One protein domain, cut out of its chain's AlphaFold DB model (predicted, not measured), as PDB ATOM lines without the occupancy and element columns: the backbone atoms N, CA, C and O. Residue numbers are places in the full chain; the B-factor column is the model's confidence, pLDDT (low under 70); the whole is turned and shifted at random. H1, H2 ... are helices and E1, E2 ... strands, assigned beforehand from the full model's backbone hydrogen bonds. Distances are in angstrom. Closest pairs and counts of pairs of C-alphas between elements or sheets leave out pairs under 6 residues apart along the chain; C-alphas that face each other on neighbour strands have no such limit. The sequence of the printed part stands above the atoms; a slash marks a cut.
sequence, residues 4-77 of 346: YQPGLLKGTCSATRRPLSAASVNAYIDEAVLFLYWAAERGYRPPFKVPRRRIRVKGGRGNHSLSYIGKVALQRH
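What this domain is: This is residues 4 to 77 of the 346 residues of the protein "Site-specific integrase" of Dyella tabacisoli (UniProt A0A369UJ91). A narrow two-stranded hairpin, E1 and E2, reaches away from the side of one long helix, H2, while the short helix H1 packs beside the first part of H2. The loop joining the strands sticks out at the hairpin's far end with residues 61 to 66, and after H2 the chain folds back to reach E1. The printed part has 74 residues, with named elements in the order H1, H2, E1, E2; the sheet, E1 - E2, is antiparallel and the class is mixed, helices and strands. The whole is only just loose, close to extended, with a radius of gyration of the C-alphas of 16.8 A and spans of 48 by 34 by 19 A.

Where its parts are: Find C-alpha 52 at (187.244, 168.939, 146.990), where E1 begins; it runs through residues 52 to 57, 14.3 A. E2, residues 71 to 76, covers 15.8 A and ends at C-alpha 76, (188.186, 170.691, 143.179). Look next at C-alpha 22, (193.829, 179.444, 134.000): there H2 begins, residues 22 to 41, 28.5 A long. H1 is residues 4 to 10, 9.7 A.

How they stand to each other: E1 and E2 form an antiparallel hairpin at 145 degrees; look for N 53 and O 75, and N 73 and O 55, each pair 2.8 A apart. H1 and H2 form a helical hairpin: they touch, H2 with residues 22 to 29 alone, and their closest C-alphas are those of Leu 8 and Val 25, 6.2 A apart. They run opposite ways at a shallow tilt of 18 degrees. H1 is apart from both strands, and H2 is apart from E2. In H1 and H2 every O i to N i+4 pair is within hydrogen-bond range.

The domain as a whole: The two C-alphas farthest apart are those of Arg 17 and Ser 65, 49.4 A. The printed part has no cut; the links H1 to H2 and E1 to E2 are long. Mean pLDDT of the printed part is 71.6, with residue 39 and residues 55 to 74 under 70.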
ATOM      1  N   TYR A   4     200.638 167.509 135.552       78.00
ATOM      2  CA  TYR A   4     199.844 167.856 134.370       78.00
ATOM      3  C   TYR A   4     199.350 169.306 134.421       78.00
ATOM      4  O   TYR A   4     199.465 170.040 133.446       78.00
ATOM      5  N   GLN A   5     198.855 169.752 135.580       78.44
ATOM      6  CA  GLN A   5     198.404 171.134 135.763       78.44
ATOM      7  C   GLN A   5     199.560 172.153 135.625       78.44
ATOM      8  O   GLN A   5     199.425 173.072 134.812       78.44
ATOM      9  N   PRO A   6     200.706 172.002 136.326       81.00
ATOM     10  CA  PRO A   6     201.888 172.836 136.099       81.00
ATOM     11  C   PRO A   6     202.422 172.746 134.668       81.00
ATOM     12  O   PRO A   6     202.847 173.756 134.112       81.00
ATOM     13  N   GLY A   7     202.374 171.566 134.050       80.19
ATOM     14  CA  GLY A   7     202.824 171.372 132.677       80.19
ATOM     15  C   GLY A   7     201.940 172.067 131.640       80.19
ATOM     16  O   GLY A   7     202.451 172.605 130.663       80.19
ATOM     17  N   LEU A   8     200.623 172.145 131.854       83.62
ATOM     18  CA  LEU A   8     199.728 172.936 130.999       83.62
ATOM     19  C   LEU A   8     199.955 174.448 131.172       83.62
ATOM     20  O   LEU A   8     199.912 175.186 130.189       83.62
ATOM     21  N   LEU A   9     200.247 174.909 132.393       82.94
ATOM     22  CA  LEU A   9     200.600 176.311 132.660       82.94
ATOM     23  C   LEU A   9     201.936 176.706 132.025       82.94
ATOM     24  O   LEU A   9     202.057 177.796 131.484       82.94
ATOM     25  N   LYS A  10     202.930 175.814 132.049       83.94
ATOM     26  CA  LYS A  10     204.240 176.026 131.408       83.94
ATOM     27  C   LYS A  10     204.225 175.745 129.902       83.94
ATOM     28  O   LYS A  10     205.198 176.026 129.214       83.94
ATOM     29  N   GLY A  11     203.145 175.157 129.391       81.75
ATOM     30  CA  GLY A  11     203.009 174.732 128.002       81.75
ATOM     31  C   GLY A  11     203.651 173.384 127.668       81.75
ATOM     32  O   GLY A  11     203.364 172.855 126.597       81.75
ATOM     33  N   THR A  12     204.434 172.773 128.564       85.81
ATOM     34  CA  THR A  12     205.112 171.481 128.338       85.81
ATOM     35  C   THR A  12     204.147 170.314 128.118       85.81
ATOM     36  O   THR A  12     204.476 169.383 127.392       85.81
ATOM     37  N   CYS A  13     202.937 170.382 128.682       80.75
ATOM     38  CA  CYS A  13     201.874 169.391 128.472       80.75
ATOM     39  C   CYS A  13     200.774 169.868 127.507       80.75
ATOM     40  O   CYS A  13     199.721 169.236 127.419       80.75
ATOM     41  N   SER A  14     200.977 170.988 126.806       81.62
ATOM     42  CA  SER A  14     200.031 171.491 125.801       81.62
ATOM     43  C   SER A  14     200.393 170.977 124.403       81.62
ATOM     44  O   SER A  14     201.569 170.893 124.050       81.62
ATOM     45  N   ALA A  15     199.389 170.699 123.566       79.00
ATOM     46  CA  ALA A  15     199.612 170.234 122.193       79.00
ATOM     47  C   ALA A  15     200.416 171.239 121.344       79.00
ATOM     48  O   ALA A  15     201.207 170.852 120.492       79.00
ATOM     49  N   THR A  16     200.245 172.537 121.604       81.44
ATOM     50  CA  THR A  16     200.930 173.622 120.890       81.44
ATOM     51  C   THR A  16     202.254 174.039 121.534       81.44
ATOM     52  O   THR A  16     202.851 175.012 121.081       81.44
ATOM     53  N   ARG A  17     202.695 173.368 122.611       83.56
ATOM     54  CA  ARG A  17     203.845 173.762 123.450       83.56
ATOM     55  C   ARG A  17     203.792 175.210 123.967       83.56
ATOM     56  O   ARG A  17     204.822 175.836 124.185       83.56
ATOM     57  N   ARG A  18     202.588 175.756 124.157       84.88
ATOM     58  CA  ARG A  18     202.360 177.122 124.651       84.88
ATOM     59  C   ARG A  18     201.649 177.099 126.004       84.88
ATOM     60  O   ARG A  18     200.756 176.272 126.187       84.88
ATOM     61  N   PRO A  19     201.999 178.008 126.930       86.75
ATOM     62  CA  PRO A  19     201.240 178.231 128.156       86.75
ATOM     63  C   PRO A  19     199.740 178.405 127.888       86.75
ATOM     64  O   PRO A  19     199.349 179.099 126.948       86.75
ATOM     65  N   LEU A  20     198.898 177.784 128.716       83.56
ATOM     66  CA  LEU A  20     197.442 177.921 128.645       83.56
ATOM     67  C   LEU A  20     196.901 178.827 129.760       83.56
ATOM     68  O   LEU A  20     197.437 178.860 130.867       83.56
ATOM     69  N   SER A  21     195.786 179.512 129.484       80.56
ATOM     70  CA  SER A  21     195.090 180.339 130.481       80.56
ATOM     71  C   SER A  21     194.562 179.501 131.653       80.56
ATOM     72  O   SER A  21     194.221 178.326 131.487       80.56
ATOM     73  N   ALA A  22     194.390 180.117 132.825       78.25
ATOM     74  CA  ALA A  22     193.829 179.444 134.000       78.25
ATOM     75  C   ALA A  22     192.458 178.794 133.719       78.25
ATOM     76  O   ALA A  22     192.179 177.691 134.194       78.25
ATOM     77  N   ALA A  23     191.618 179.443 132.903       75.69
ATOM     78  CA  ALA A  23     190.326 178.906 132.479       75.69
ATOM     79  C   ALA A  23     190.483 177.648 131.608       75.69
ATOM     80  O   ALA A  23     189.832 176.635 131.868       75.69
ATOM     81  N   SER A  24     191.380 177.691 130.620       75.88
ATOM     82  CA  SER A  24     191.684 176.556 129.744       75.88
ATOM     83  C   SER A  24     192.262 175.382 130.533       75.88
ATOM     84  O   SER A  24     191.768 174.266 130.419       75.88
ATOM     85  N   VAL A  25     193.246 175.625 131.399       77.69
ATOM     86  CA  VAL A  25     193.839 174.576 132.240       77.69
ATOM     87  C   VAL A  25     192.791 173.948 133.162       77.69
ATOM     88  O   VAL A  25     192.735 172.726 133.281       77.69
ATOM     89  N   ASN A  26     191.917 174.754 133.778       79.44
ATOM     90  CA  ASN A  26     190.815 174.233 134.584       79.44
ATOM     91  C   ASN A  26     189.902 173.304 133.771       79.44
ATOM     92  O   ASN A  26     189.557 172.239 134.274       79.44
ATOM     93  N   ALA A  27     189.545 173.672 132.535       73.69
ATOM     94  CA  ALA A  27     188.709 172.842 131.665       73.69
ATOM     95  C   ALA A  27     189.381 171.505 131.312       73.69
ATOM     96  O   ALA A  27     188.749 170.461 131.422       73.69
ATOM     97  N   TYR A  28     190.671 171.523 130.963       75.94
ATOM     98  CA  TYR A  28     191.431 170.309 130.639       75.94
ATOM     99  C   TYR A  28     191.538 169.359 131.833       75.94
ATOM    100  O   TYR A  28     191.394 168.148 131.685       75.94
ATOM    101  N   ILE A  29     191.773 169.893 133.032       77.56
ATOM    102  CA  ILE A  29     191.843 169.063 134.238       77.56
ATOM    103  C   ILE A  29     190.466 168.519 134.601       77.56
ATOM    104  O   ILE A  29     190.367 167.364 135.001       77.56
ATOM    105  N   ASP A  30     189.416 169.333 134.484       74.44
ATOM    106  CA  ASP A  30     188.053 168.898 134.787       74.44
ATOM    107  C   ASP A  30     187.618 167.771 133.818       74.44
ATOM    108  O   ASP A  30     187.046 166.781 134.273       74.44
ATOM    109  N   GLU A  31     187.994 167.843 132.533       74.44
ATOM    110  CA  GLU A  31     187.792 166.767 131.546       74.44
ATOM    111  C   GLU A  31     188.622 165.514 131.870       74.44
ATOM    112  O   GLU A  31     188.095 164.403 131.904       74.44
ATOM    113  N   ALA A  32     189.912 165.671 132.183       76.94
ATOM    114  CA  ALA A  32     190.769 164.548 132.566       76.94
ATOM    115  C   ALA A  32     190.235 163.833 133.819       76.94
ATOM    116  O   ALA A  32     190.235 162.607 133.898       76.94
ATOM    117  N   VAL A  33     189.742 164.594 134.798       74.81
ATOM    118  CA  VAL A  33     189.073 164.059 135.987       74.81
ATOM    119  C   VAL A  33     187.805 163.296 135.605       74.81
ATOM    120  O   VAL A  33     187.596 162.204 136.130       74.81
ATOM    121  N   LEU A  34     186.977 163.841 134.711       75.06
ATOM    122  CA  LEU A  34     185.747 163.196 134.250       75.06
ATOM    123  C   LEU A  34     186.043 161.860 133.556       75.06
ATOM    124  O   LEU A  34     185.448 160.846 133.916       75.06
ATOM    125  N   PHE A  35     187.016 161.838 132.644       72.19
ATOM    126  CA  PHE A  35     187.475 160.612 131.990       72.19
ATOM    127  C   PHE A  35     187.968 159.577 133.004       72.19
ATOM    128  O   PHE A  35     187.612 158.405 132.937       72.19
ATOM    129  N   LEU A  36     188.756 160.009 133.989       76.56
ATOM    130  CA  LEU A  36     189.286 159.133 135.028       76.56
ATOM    131  C   LEU A  36     188.200 158.562 135.952       76.56
ATOM    132  O   LEU A  36     188.397 157.462 136.475       76.56
ATOM    133  N   TYR A  37     187.100 159.290 136.174       74.12
ATOM    134  CA  TYR A  37     185.915 158.786 136.876       74.12
ATOM    135  C   TYR A  37     185.176 157.757 136.026       74.12
ATOM    136  O   TYR A  37     184.958 156.644 136.494       74.12
ATOM    137  N   TRP A  38     184.890 158.087 134.766       80.31
ATOM    138  CA  TRP A  38     184.264 157.164 133.819       80.31
ATOM    139  C   TRP A  38     185.064 155.859 133.676       80.31
ATOM    140  O   TRP A  38     184.499 154.771 133.731       80.31
ATOM    141  N   ALA A  39     186.393 155.944 133.573       67.94
ATOM    142  CA  ALA A  39     187.265 154.777 133.470       67.94
ATOM    143  C   ALA A  39     187.214 153.899 134.729       67.94
ATOM    144  O   ALA A  39     187.311 152.678 134.627       67.94
ATOM    145  N   ALA A  40     187.045 154.505 135.910       76.56
ATOM    146  CA  ALA A  40     186.871 153.760 137.150       76.56
ATOM    147  C   ALA A  40     185.499 153.074 137.227       76.56
ATOM    148  O   ALA A  40     185.422 151.907 137.595       76.56
ATOM    149  N   GLU A  41     184.427 153.761 136.823       78.94
ATOM    150  CA  GLU A  41     183.071 153.190 136.753       78.94
ATOM    151  C   GLU A  41     182.980 152.016 135.771       78.94
ATOM    152  O   GLU A  41     182.217 151.080 135.982       78.94
ATOM    153  N   ARG A  42     183.786 152.045 134.706       88.06
ATOM    154  CA  ARG A  42     183.890 150.967 133.715       88.06
ATOM    155  C   ARG A  42     184.876 149.860 134.096       88.06
ATOM    156  O   ARG A  42     185.057 148.934 133.317       88.06
ATOM    157  N   GLY A  43     185.518 149.950 135.262       89.62
ATOM    158  CA  GLY A  43     186.461 148.939 135.746       89.62
ATOM    159  C   GLY A  43     187.835 148.953 135.067       89.62
ATOM    160  O   GLY A  43     188.666 148.108 135.374       89.62
ATOM    161  N   TYR A  44     188.126 149.926 134.195       87.75
ATOM    162  CA  TYR A  44     189.451 150.074 133.573       87.75
ATOM    163  C   TYR A  44     190.524 150.547 134.556       87.75
ATOM    164  O   TYR A  44     191.715 150.508 134.249       87.75
ATOM    165  N   ARG A  45     190.119 151.043 135.729       91.12
ATOM    166  CA  ARG A  45     191.025 151.410 136.817       91.12
ATOM    167  C   ARG A  45     190.322 151.391 138.176       91.12
ATOM    168  O   ARG A  45     189.100 151.509 138.223       91.12
ATOM    169  N   PRO A  46     191.074 151.340 139.288       88.12
ATOM    170  CA  PRO A  46     190.493 151.483 140.616       88.12
ATOM    171  C   PRO A  46     189.812 152.851 140.818       88.12
ATOM    172  O   PRO A  46     190.290 153.866 140.287       88.12
ATOM    173  N   PRO A  47     188.739 152.911 141.630       83.94
ATOM    174  CA  PRO A  47     188.144 154.164 142.073       83.94
ATOM    175  C   PRO A  47     189.168 155.082 142.737       83.94
ATOM    176  O   PRO A  47     190.095 154.646 143.416       83.94
ATOM    177  N   PHE A  48     188.979 156.387 142.574       80.75
ATOM    178  CA  PHE A  48     189.846 157.399 143.166       80.75
ATOM    179  C   PHE A  48     189.024 158.594 143.643       80.75
ATOM    180  O   PHE A  48     187.941 158.884 143.127       80.75
ATOM    181  N   LYS A  49     189.543 159.309 144.642       76.25
ATOM    182  CA  LYS A  49     188.908 160.513 145.179       76.25
ATOM    183  C   LYS A  49     189.659 161.744 144.697       76.25
ATOM    184  O   LYS A  49     190.857 161.875 144.922       76.25
ATOM    185  N   VAL A  50     188.939 162.671 144.074       72.00
ATOM    186  CA  VAL A  50     189.453 164.014 143.802       72.00
ATOM    187  C   VAL A  50     189.217 164.872 145.045       72.00
ATOM    188  O   VAL A  50     188.055 165.029 145.428       72.00
ATOM    189  N   PRO A  51     190.262 165.446 145.672       74.56
ATOM    190  CA  PRO A  51     190.089 166.344 146.808       74.56
ATOM    191  C   PRO A  51     189.220 167.545 146.421       74.56
ATOM    192  O   PRO A  51     189.468 168.212 145.411       74.56
ATOM    193  N   ARG A  52     188.181 167.826 147.211       77.00
ATOM    194  CA  ARG A  52     187.244 168.939 146.990       77.00
ATOM    195  C   ARG A  52     187.165 169.801 148.245       77.00
ATOM    196  O   ARG A  52     187.084 169.276 149.349       77.00
ATOM    197  N   ARG A  53     187.141 171.119 148.068       75.69
ATOM    198  CA  ARG A  53     186.835 172.100 149.115       75.69
ATOM    199  C   ARG A  53     185.405 172.605 148.958       75.69
ATOM    200  O   ARG A  53     184.910 172.747 147.839       75.69
ATOM    201  N   ARG A  54     184.741 172.888 150.076       76.44
ATOM    202  CA  ARG A  54     183.436 173.557 150.080       76.44
ATOM    203  C   ARG A  54     183.654 175.041 149.806       76.44
ATOM    204  O   ARG A  54     184.447 175.677 150.490       76.44
ATOM    205  N   ILE A  55     182.957 175.581 148.817       69.69
ATOM    206  CA  ILE A  55     182.902 177.015 148.544       69.69
ATOM    207  C   ILE A  55     181.455 177.486 148.661       69.69
ATOM    208  O   ILE A  55     180.530 176.771 148.274       69.69
ATOM    209  N   ARG A  56     181.245 178.690 149.193       66.00
ATOM    210  CA  ARG A  56     179.945 179.360 149.096       66.00
ATOM    211  C   ARG A  56     179.856 180.011 147.721       66.00
ATOM    212  O   ARG A  56     180.692 180.833 147.367       66.00
ATOM    213  N   VAL A  57     178.851 179.626 146.951       62.66
ATOM    214  CA  VAL A  57     178.540 180.191 145.640       62.66
ATOM    215  C   VAL A  57     177.234 180.960 145.770       62.66
ATOM    216  O   VAL A  57     176.268 180.454 146.345       62.66
ATOM    217  N   LYS A  58     177.181 182.187 145.243       52.62
ATOM    218  CA  LYS A  58     175.927 182.947 145.185       52.62
ATOM    219  C   LYS A  58     174.918 182.181 144.319       52.62
ATOM    220  O   LYS A  58     175.241 181.726 143.222       52.62
ATOM    221  N   GLY A  59     173.714 181.961 144.844       46.84
ATOM    222  CA  GLY A  59     172.678 181.193 144.162       46.84
ATOM    223  C   GLY A  59     172.130 181.950 142.955       46.84
ATOM    224  O   GLY A  59     171.287 182.821 143.104       46.84
ATOM    225  N   GLY A  60     172.558 181.595 141.743       41.84
ATOM    226  CA  GLY A  60     171.973 182.141 140.516       41.84
ATOM    227  C   GLY A  60     170.586 181.553 140.257       41.84
ATOM    228  O   GLY A  60     170.495 180.514 139.610       41.84
ATOM    229  N   ARG A  61     169.528 182.163 140.808       44.59
ATOM    230  CA  ARG A  61     168.118 182.061 140.363       44.59
ATOM    231  C   ARG A  61     167.266 183.075 141.139       44.59
ATOM    232  O   ARG A  61     166.821 182.802 142.249       44.59
ATOM    233  N   GLY A  62     167.019 184.238 140.540       42.09
ATOM    234  CA  GLY A  62     166.173 185.296 141.102       42.09
ATOM    235  C   GLY A  62     164.679 185.116 140.814       42.09
ATOM    236  O   GLY A  62     164.083 186.029 140.247       42.09
ATOM    237  N   ASN A  63     164.085 183.975 141.193       39.09
ATOM    238  CA  ASN A  63     162.624 183.770 141.124       39.09
ATOM    239  C   ASN A  63     161.920 183.764 142.494       39.09
ATOM    240  O   ASN A  63     160.697 183.773 142.524       39.09
ATOM    241  N   HIS A  64     162.650 183.786 143.615       35.50
ATOM    242  CA  HIS A  64     162.057 183.840 144.957       35.50
ATOM    243  C   HIS A  64     162.896 184.719 145.894       35.50
ATOM    244  O   HIS A  64     164.116 184.790 145.743       35.50
ATOM    245  N   SER A  65     162.248 185.330 146.890       41.06
ATOM    246  CA  SER A  65     162.813 186.185 147.955       41.06
ATOM    247  C   SER A  65     163.877 185.512 148.847       41.06
ATOM    248  O   SER A  65     164.437 186.150 149.730       41.06
ATOM    249  N   LEU A  66     164.210 184.243 148.588       40.56
ATOM    250  CA  LEU A  66     165.223 183.443 149.289       40.56
ATOM    251  C   LEU A  66     166.564 183.342 148.528       40.56
ATOM    252  O   LEU A  66     167.436 182.551 148.890       40.56
ATOM    253  N   SER A  67     166.763 184.128 147.462       40.22
ATOM    254  CA  SER A  67     167.964 184.087 146.604       40.22
ATOM    255  C   SER A  67     169.275 184.511 147.287       40.22
ATOM    256  O   SER A  67     170.347 184.340 146.706       40.22
ATOM    257  N   TYR A  68     169.221 185.018 148.524       43.09
ATOM    258  CA  TYR A  68     170.397 185.370 149.329       43.09
ATOM    259  C   TYR A  68     171.066 184.159 150.007       43.09
ATOM    260  O   TYR A  68     172.181 184.280 150.520       43.09
ATOM    261  N   ILE A  69     170.431 182.980 150.004       46.09
ATOM    262  CA  ILE A  69     171.011 181.773 150.606       46.09
ATOM    263  C   ILE A  69     172.119 181.250 149.681       46.09
ATOM    264  O   ILE A  69     171.871 180.598 148.662       46.09
ATOM    265  N   GLY A  70     173.370 181.565 150.024       50.25
ATOM    266  CA  GLY A  70     174.551 181.057 149.331       50.25
ATOM    267  C   GLY A  70     174.528 179.528 149.267       50.25
ATOM    268  O   GLY A  70     174.443 178.851 150.289       50.25
ATOM    269  N   LYS A  71     174.621 178.967 148.061       57.00
ATOM    270  CA  LYS A  71     174.708 177.519 147.868       57.00
ATOM    271  C   LYS A  71     176.122 177.058 148.180       57.00
ATOM    272  O   LYS A  71     177.089 177.606 147.659       57.00
ATOM    273  N   VAL A  72     176.258 176.020 148.997       62.66
ATOM    274  CA  VAL A  72     177.553 175.363 149.194       62.66
ATOM    275  C   VAL A  72     177.811 174.466 147.986       62.66
ATOM    276  O   VAL A  72     177.113 173.476 147.786       62.66
ATOM    277  N   ALA A  73     178.799 174.816 147.165       68.81
ATOM    278  CA  ALA A  73     179.271 173.973 146.074       68.81
ATOM    279  C   ALA A  73     180.597 173.306 146.454       68.81
ATOM    280  O   ALA A  73     181.409 173.862 147.195       68.81
ATOM    281  N   LEU A  74     180.836 172.109 145.925       69.56
ATOM    282  CA  LEU A  74     182.118 171.425 146.058       69.56
ATOM    283  C   LEU A  74     183.004 171.791 144.866       69.56
ATOM    284  O   LEU A  74     182.687 171.459 143.727       69.56
ATOM    285  N   GLN A  75     184.123 172.460 145.128       71.25
ATOM    286  CA  GLN A  75     185.120 172.817 144.126       71.25
ATOM    287  C   GLN A  75     186.352 171.924 144.278       71.25
ATOM    288  O   GLN A  75     186.818 171.701 145.392       71.25
ATOM    289  N   ARG A  76     186.917 171.434 143.171       77.88
ATOM    290  CA  ARG A  76     188.186 170.691 143.179       77.88
ATOM    291  C   ARG A  76     189.310 171.524 143.813       77.88
ATOM    292  O   ARG A  76     189.453 172.710 143.517       77.88
ATOM    293  N   HIS A  77     190.111 170.890 144.664       71.50
ATOM    294  CA  HIS A  77     191.306 171.496 145.240       71.50
ATOM    295  C   HIS A  77     192.317 171.840 144.129       71.50
ATOM    296  O   HIS A  77     192.513 171.055 143.201       71.50
TER     297      HIS A  77